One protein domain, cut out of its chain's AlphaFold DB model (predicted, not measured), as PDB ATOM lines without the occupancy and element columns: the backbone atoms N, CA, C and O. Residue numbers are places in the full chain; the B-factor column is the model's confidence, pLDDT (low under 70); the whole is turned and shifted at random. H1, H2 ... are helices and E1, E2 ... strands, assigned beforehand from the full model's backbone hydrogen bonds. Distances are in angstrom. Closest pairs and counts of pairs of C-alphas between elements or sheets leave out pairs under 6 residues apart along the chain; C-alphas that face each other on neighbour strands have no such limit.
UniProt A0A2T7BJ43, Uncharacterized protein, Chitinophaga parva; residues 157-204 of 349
ATOM      1  N   ARG A 157      51.833 -11.103 -27.938       86.69
ATOM      2  CA  ARG A 157      51.408 -12.490 -27.755       86.69
ATOM      3  C   ARG A 157      49.980 -12.620 -28.263       86.69
ATOM      4  O   ARG A 157      49.127 -11.836 -27.855       86.69
ATOM      5  N   VAL A 158      49.723 -13.606 -29.118       89.00
ATOM      6  CA  VAL A 158      48.355 -14.008 -29.467       89.00
ATOM      7  C   VAL A 158      47.732 -14.674 -28.243       89.00
ATOM      8  O   VAL A 158      48.342 -15.557 -27.646       89.00
ATOM      9  N   VAL A 159      46.566 -14.190 -27.833       87.62
ATOM     10  CA  VAL A 159      45.829 -14.660 -26.654       87.62
ATOM     11  C   VAL A 159      44.705 -15.589 -27.082       87.62
ATOM     12  O   VAL A 159      44.538 -16.641 -26.480       87.62
ATOM     13  N   TYR A 160      43.963 -15.207 -28.122       87.06
ATOM     14  CA  TYR A 160      42.917 -16.033 -28.711       87.06
ATOM     15  C   TYR A 160      42.740 -15.723 -30.198       87.06
ATOM     16  O   TYR A 160      43.131 -14.653 -30.677       87.06
ATOM     17  N   LYS A 161      42.133 -16.664 -30.918       91.94
ATOM     18  CA  LYS A 161      41.759 -16.544 -32.326       91.94
ATOM     19  C   LYS A 161      40.233 -16.577 -32.457       91.94
ATOM     20  O   LYS A 161      39.586 -17.437 -31.867       91.94
ATOM     21  N   THR A 162      39.659 -15.652 -33.220       89.31
ATOM     22  CA  THR A 162      38.248 -15.667 -33.636       89.31
ATOM     23  C   THR A 162      38.129 -16.158 -35.083       89.31
ATOM     24  O   THR A 162      39.116 -16.540 -35.718       89.31
ATOM     25  N   SER A 163      36.913 -16.153 -35.635       92.50
ATOM     26  CA  SER A 163      36.681 -16.453 -37.053       92.50
ATOM     27  C   SER A 163      37.337 -15.452 -38.012       92.50
ATOM     28  O   SER A 163      37.586 -15.799 -39.162       92.50
ATOM     29  N   ASP A 164      37.595 -14.223 -37.563       92.25
ATOM     30  CA  ASP A 164      37.977 -13.076 -38.396       92.25
ATOM     31  C   ASP A 164      39.215 -12.313 -37.896       92.25
ATOM     32  O   ASP A 164      39.813 -11.539 -38.650       92.25
ATOM     33  N   SER A 165      39.657 -12.546 -36.661       90.06
ATOM     34  CA  SER A 165      40.789 -11.842 -36.075       90.06
ATOM     35  C   SER A 165      41.596 -12.676 -35.078       90.06
ATOM     36  O   SER A 165      41.184 -13.720 -34.572       90.06
ATOM     37  N   TYR A 166      42.796 -12.193 -34.788       88.06
ATOM     38  CA  TYR A 166      43.570 -12.568 -33.620       88.06
ATOM     39  C   TYR A 166      43.440 -11.488 -32.578       88.06
ATOM     40  O   TYR A 166      43.560 -10.299 -32.880       88.06
ATOM     41  N   ILE A 167      43.289 -11.900 -31.331       88.62
ATOM     42  CA  ILE A 167      43.334 -10.960 -30.232       88.62
ATOM     43  C   ILE A 167      44.647 -11.124 -29.507       88.62
ATOM     44  O   ILE A 167      45.035 -12.205 -29.060       88.62
ATOM     45  N   VAL A 168      45.366 -10.015 -29.461       87.56
ATOM     46  CA  VAL A 168      46.753  -9.957 -29.052       87.56
ATOM     47  C   VAL A 168      46.905  -9.075 -27.829       87.56
ATOM     48  O   VAL A 168      46.200  -8.083 -27.637       87.56
ATOM     49  N   LYS A 169      47.889  -9.429 -27.016       86.75
ATOM     50  CA  LYS A 169      48.386  -8.607 -25.923       86.75
ATOM     51  C   LYS A 169      49.760  -8.088 -26.311       86.75
ATOM     52  O   LYS A 169      50.675  -8.878 -26.560       86.75
ATOM     53  N   LEU A 170      49.915  -6.768 -26.361       84.75
ATOM     54  CA  LEU A 170      51.230  -6.149 -26.517       84.75
ATOM     55  C   LEU A 170      52.025  -6.400 -25.236       84.75
ATOM     56  O   LEU A 170      51.507  -6.237 -24.128       84.75
ATOM     57  N   GLY A 171      53.263  -6.867 -25.366       69.75
ATOM     58  CA  GLY A 171      54.085  -7.081 -24.184       69.75
ATOM     59  C   GLY A 171      54.634  -5.753 -23.666       69.75
ATOM     60  O   GLY A 171      55.018  -4.887 -24.449       69.75
ATOM     61  N   ASN A 172      54.738  -5.619 -22.347       63.91
ATOM     62  CA  ASN A 172      55.433  -4.503 -21.714       63.91
ATOM     63  C   ASN A 172      56.947  -4.794 -21.732       63.91
ATOM     64  O   ASN A 172      57.533  -5.162 -20.716       63.91
ATOM     65  N   TRP A 173      57.560  -4.792 -22.920       58.47
ATOM     66  CA  TRP A 173      58.976  -5.145 -23.080       58.47
ATOM     67  C   TRP A 173      59.827  -3.916 -22.784       58.47
ATOM     68  O   TRP A 173      59.780  -2.948 -23.532       58.47
ATOM     69  N   SER A 174      60.571  -3.961 -21.681       47.41
ATOM     70  CA  SER A 174      61.345  -2.873 -21.064       47.41
ATOM     71  C   SER A 174      62.535  -2.337 -21.887       47.41
ATOM     72  O   SER A 174      63.507  -1.857 -21.310       47.41
ATOM     73  N   ASP A 175      62.478  -2.351 -23.217       48.81
ATOM     74  CA  ASP A 175      63.523  -1.769 -24.069       48.81
ATOM     75  C   ASP A 175      63.123  -0.327 -24.448       48.81
ATOM     76  O   ASP A 175      62.734  -0.012 -25.570       48.81
ATOM     77  N   SER A 176      63.078   0.499 -23.399       48.09
ATOM     78  CA  SER A 176      63.354   1.944 -23.239       48.09
ATOM     79  C   SER A 176      63.247   2.997 -24.365       48.09
ATOM     80  O   SER A 176      63.447   4.163 -24.041       48.09
ATOM     81  N   ALA A 177      62.876   2.722 -25.619       45.47
ATOM     82  CA  ALA A 177      62.851   3.777 -26.650       45.47
ATOM     83  C   ALA A 177      61.456   4.225 -27.124       45.47
ATOM     84  O   ALA A 177      61.319   5.374 -27.522       45.47
ATOM     85  N   ASN A 178      60.413   3.383 -27.064       46.78
ATOM     86  CA  ASN A 178      59.107   3.726 -27.669       46.78
ATOM     87  C   ASN A 178      57.861   3.394 -26.824       46.78
ATOM     88  O   ASN A 178      56.738   3.598 -27.278       46.78
ATOM     89  N   ASN A 179      58.020   2.935 -25.581       45.69
ATOM     90  CA  ASN A 179      56.874   2.559 -24.735       45.69
ATOM     91  C   ASN A 179      56.213   3.737 -23.999       45.69
ATOM     92  O   ASN A 179      55.258   3.536 -23.252       45.69
ATOM     93  N   ALA A 180      56.680   4.969 -24.211       41.50
ATOM     94  CA  ALA A 180      56.226   6.142 -23.466       41.50
ATOM     95  C   ALA A 180      54.839   6.688 -23.877       41.50
ATOM     96  O   ALA A 180      54.435   7.730 -23.373       41.50
ATOM     97  N   LEU A 181      54.081   6.021 -24.758       45.19
ATOM     98  CA  LEU A 181      52.784   6.536 -25.236       45.19
ATOM     99  C   LEU A 181      51.541   5.803 -24.719       45.19
ATOM    100  O   LEU A 181      50.427   6.150 -25.112       45.19
ATOM    101  N   TYR A 182      51.684   4.849 -23.801       47.88
ATOM    102  CA  TYR A 182      50.528   4.190 -23.195       47.88
ATOM    103  C   TYR A 182      50.459   4.535 -21.712       47.88
ATOM    104  O   TYR A 182      51.042   3.861 -20.867       47.88
ATOM    105  N   ASN A 183      49.752   5.634 -21.424       40.97
ATOM    106  CA  ASN A 183      49.387   6.046 -20.073       40.97
ATOM    107  C   ASN A 183      48.706   4.883 -19.352       40.97
ATOM    108  O   ASN A 183      47.549   4.546 -19.598       40.97
ATOM    109  N   ARG A 184      49.482   4.268 -18.466       42.78
ATOM    110  CA  ARG A 184      49.081   3.233 -17.531       42.78
ATOM    111  C   ARG A 184      48.260   3.912 -16.434       42.78
ATOM    112  O   ARG A 184      48.821   4.405 -15.461       42.78
ATOM    113  N   THR A 185      46.944   4.001 -16.612       43.00
ATOM    114  CA  THR A 185      46.032   4.295 -15.497       43.00
ATOM    115  C   THR A 185      46.131   3.155 -14.484       43.00
ATOM    116  O   THR A 185      46.289   2.000 -14.876       43.00
ATOM    117  N   SER A 186      46.126   3.480 -13.193       46.50
ATOM    118  CA  SER A 186      46.642   2.665 -12.082       46.50
ATOM    119  C   SER A 186      45.887   1.373 -11.745       46.50
ATOM    120  O   SER A 186      46.135   0.806 -10.686       46.50
ATOM    121  N   ASP A 187      45.027   0.872 -12.622       47.88
ATOM    122  CA  ASP A 187      44.319  -0.388 -12.420       47.88
ATOM    123  C   ASP A 187      44.866  -1.429 -13.391       47.88
ATOM    124  O   ASP A 187      45.119  -1.136 -14.556       47.88
ATOM    125  N   ASN A 188      45.060  -2.659 -12.917       56.25
ATOM    126  CA  ASN A 188      45.626  -3.821 -13.618       56.25
ATOM    127  C   ASN A 188      44.882  -4.276 -14.904       56.25
ATOM    128  O   ASN A 188      44.965  -5.443 -15.294       56.25
ATOM    129  N   GLN A 189      44.148  -3.397 -15.581       61.22
ATOM    130  CA  GLN A 189      43.413  -3.690 -16.798       61.22
ATOM    131  C   GLN A 189      44.386  -3.974 -17.946       61.22
ATOM    132  O   GLN A 189      45.095  -3.105 -18.454       61.22
ATOM    133  N   GLN A 190      44.442  -5.244 -18.340       67.12
ATOM    134  CA  GLN A 190      45.193  -5.679 -19.507       67.12
ATOM    135  C   GLN A 190      44.470  -5.181 -20.761       67.12
ATOM    136  O   GLN A 190      43.299  -5.493 -20.963       67.12
ATOM    137  N   VAL A 191      45.159  -4.407 -21.600       76.06
ATOM    138  CA  VAL A 191      44.609  -3.945 -22.880       76.06
ATOM    139  C   VAL A 191      44.883  -5.001 -23.949       76.06
ATOM    140  O   VAL A 191      46.027  -5.422 -24.141       76.06
ATOM    141  N   TYR A 192      43.825  -5.417 -24.640       82.81
ATOM    142  CA  TYR A 192      43.873  -6.359 -25.754       82.81
ATOM    143  C   TYR A 192      43.540  -5.643 -27.062       82.81
ATOM    144  O   TYR A 192      42.769  -4.683 -27.075       82.81
ATOM    145  N   TYR A 193      44.103  -6.132 -28.162       86.00
ATOM    146  CA  TYR A 193      43.906  -5.567 -29.494       86.00
ATOM    147  C   TYR A 193      43.455  -6.649 -30.461       86.00
ATOM    148  O   TYR A 193      43.963  -7.763 -30.402       86.00
ATOM    149  N   SER A 194      42.538  -6.308 -31.360       87.75
ATOM    150  CA  SER A 194      42.100  -7.181 -32.450       87.75
ATOM    151  C   SER A 194      42.914  -6.879 -33.702       87.75
ATOM    152  O   SER A 194      43.008  -5.715 -34.097       87.75
ATOM    153  N   ILE A 195      43.496  -7.902 -34.320       87.56
ATOM    154  CA  ILE A 195      44.208  -7.813 -35.598       87.56
ATOM    155  C   ILE A 195      43.528  -8.768 -36.583       87.56
ATOM    156  O   ILE A 195      43.444  -9.956 -36.276       87.56
ATOM    157  N   PRO A 196      43.058  -8.301 -37.752       90.56
ATOM    158  CA  PRO A 196      42.514  -9.175 -38.790       90.56
ATOM    159  C   PRO A 196      43.465 -10.326 -39.156       90.56
ATOM    160  O   PRO A 196      44.687 -10.146 -39.169       90.56
ATOM    161  N   LEU A 197      42.910 -11.510 -39.443       88.31
ATOM    162  CA  LEU A 197      43.702 -12.721 -39.725       88.31
ATOM    163  C   LEU A 197      44.708 -12.521 -40.871       88.31
ATOM    164  O   LEU A 197      45.861 -12.927 -40.755       88.31
ATOM    165  N   ASP A 198      44.278 -11.867 -41.948       88.50
ATOM    166  CA  ASP A 198      45.065 -11.601 -43.159       88.50
ATOM    167  C   ASP A 198      46.221 -10.616 -42.926       88.50
ATOM    168  O   ASP A 198      47.270 -10.706 -43.566       88.50
ATOM    169  N   GLN A 199      46.057  -9.692 -41.982       88.25
ATOM    170  CA  GLN A 199      47.075  -8.700 -41.652       88.25
ATOM    171  C   GLN A 199      48.171  -9.268 -40.758       88.25
ATOM    172  O   GLN A 199      49.330  -8.880 -40.903       88.25
ATOM    173  N   LEU A 200      47.836 -10.172 -39.831       85.81
ATOM    174  CA  LEU A 200      48.823 -10.670 -38.877       85.81
ATOM    175  C   LEU A 200      49.943 -11.448 -39.574       85.81
ATOM    176  O   LEU A 200      51.117 -11.214 -39.288       85.81
ATOM    177  N   ASP A 201      49.586 -12.330 -40.506       78.81
ATOM    178  CA  ASP A 201      50.556 -13.179 -41.202       78.81
ATOM    179  C   ASP A 201      51.480 -12.364 -42.122       78.81
ATOM    180  O   ASP A 201      52.644 -12.719 -42.302       78.81
ATOM    181  N   TYR A 202      50.993 -11.241 -42.661       85.06
ATOM    182  CA  TYR A 202      51.790 -10.333 -43.490       85.06
ATOM    183  C   TYR A 202      52.685  -9.393 -42.663       85.06
ATOM    184  O   TYR A 202      53.811  -9.090 -43.058       85.06
ATOM    185  N   LEU A 203      52.192  -8.912 -41.518       84.25
ATOM    186  CA  LEU A 203      52.856  -7.870 -40.723       84.25
ATOM    187  C   LEU A 203      53.745  -8.411 -39.603       84.25
ATOM    188  O   LEU A 203      54.463  -7.635 -38.965       84.25
ATOM    189  N   SER A 204      53.689  -9.711 -39.320       85.56
ATOM    190  CA  SER A 204      54.399 -10.298 -38.190       85.56
ATOM    191  C   SER A 204      55.302 -11.457 -38.585       85.56
ATOM    192  O   SER A 204      55.120 -12.124 -39.597       85.56
TER     193      SER A 204
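This is residues 157 to 204 of the 349 residues of an uncharacterized protein of Chitinophaga parva (UniProt A0A2T7BJ43). A small, twisted sheet of three short strands has a wide loop, residues 172 to 189, sticking out from it between E2 and E3, and a short helix, H1, coming straight after E3 and meeting the start of E2. The printed part has 48 residues, with E1, E2, E3 and H1 in that order along the chain; the sheet's order is E1, E2, E3, antiparallel throughout. The class is mixed, helices and strands, with under half of the residues in named elements. The whole is loose, with a radius of gyration of the C-alphas of 12.7 A and spans of 33 by 24 by 14 A.

E2, residues 165 to 170, is the inner strand of a meander, each strand the antiparallel neighbour of the one before. It forms a hairpin with edge strand E1, residues 157 to 161, at 156 degrees; N 157 and O 169 are within hydrogen-bond range at 2.9 A. It also forms a hairpin with edge strand E3, residues 192 to 196, at 141 degrees; N 166 and O 195 are 2.8 A apart. The sheet is only just strongly twisted, its C-alphas up to 4.2 A off the best plane. H1, residues 197 to 203, is on the sheet, over E2, and stands up from it at 45 degrees; the closest C-alphas of H1 and E2, those of Leu 197 and Ser 165, are 4.8 A apart. In H1, 1 of 3 O i to N i+4 pairs and 2 of 4 O i to N i+3 pairs are within range.

E2 is 15.3 A long, E3 13.4 A, E1 11.4 A and H1 10.4 A. C-alpha 157 of E1 is at (51.408, -12.490, -27.755), and C-alpha 203 of H1 is at (52.856, -7.870, -40.723).

The C-alphas farthest apart, those of Ser 163 and Ser 176, are 35.2 A apart. The printed part has no cut. The link from E2 to E3 is long, 21 residues. Residues 171 to 190 have pLDDT under 70.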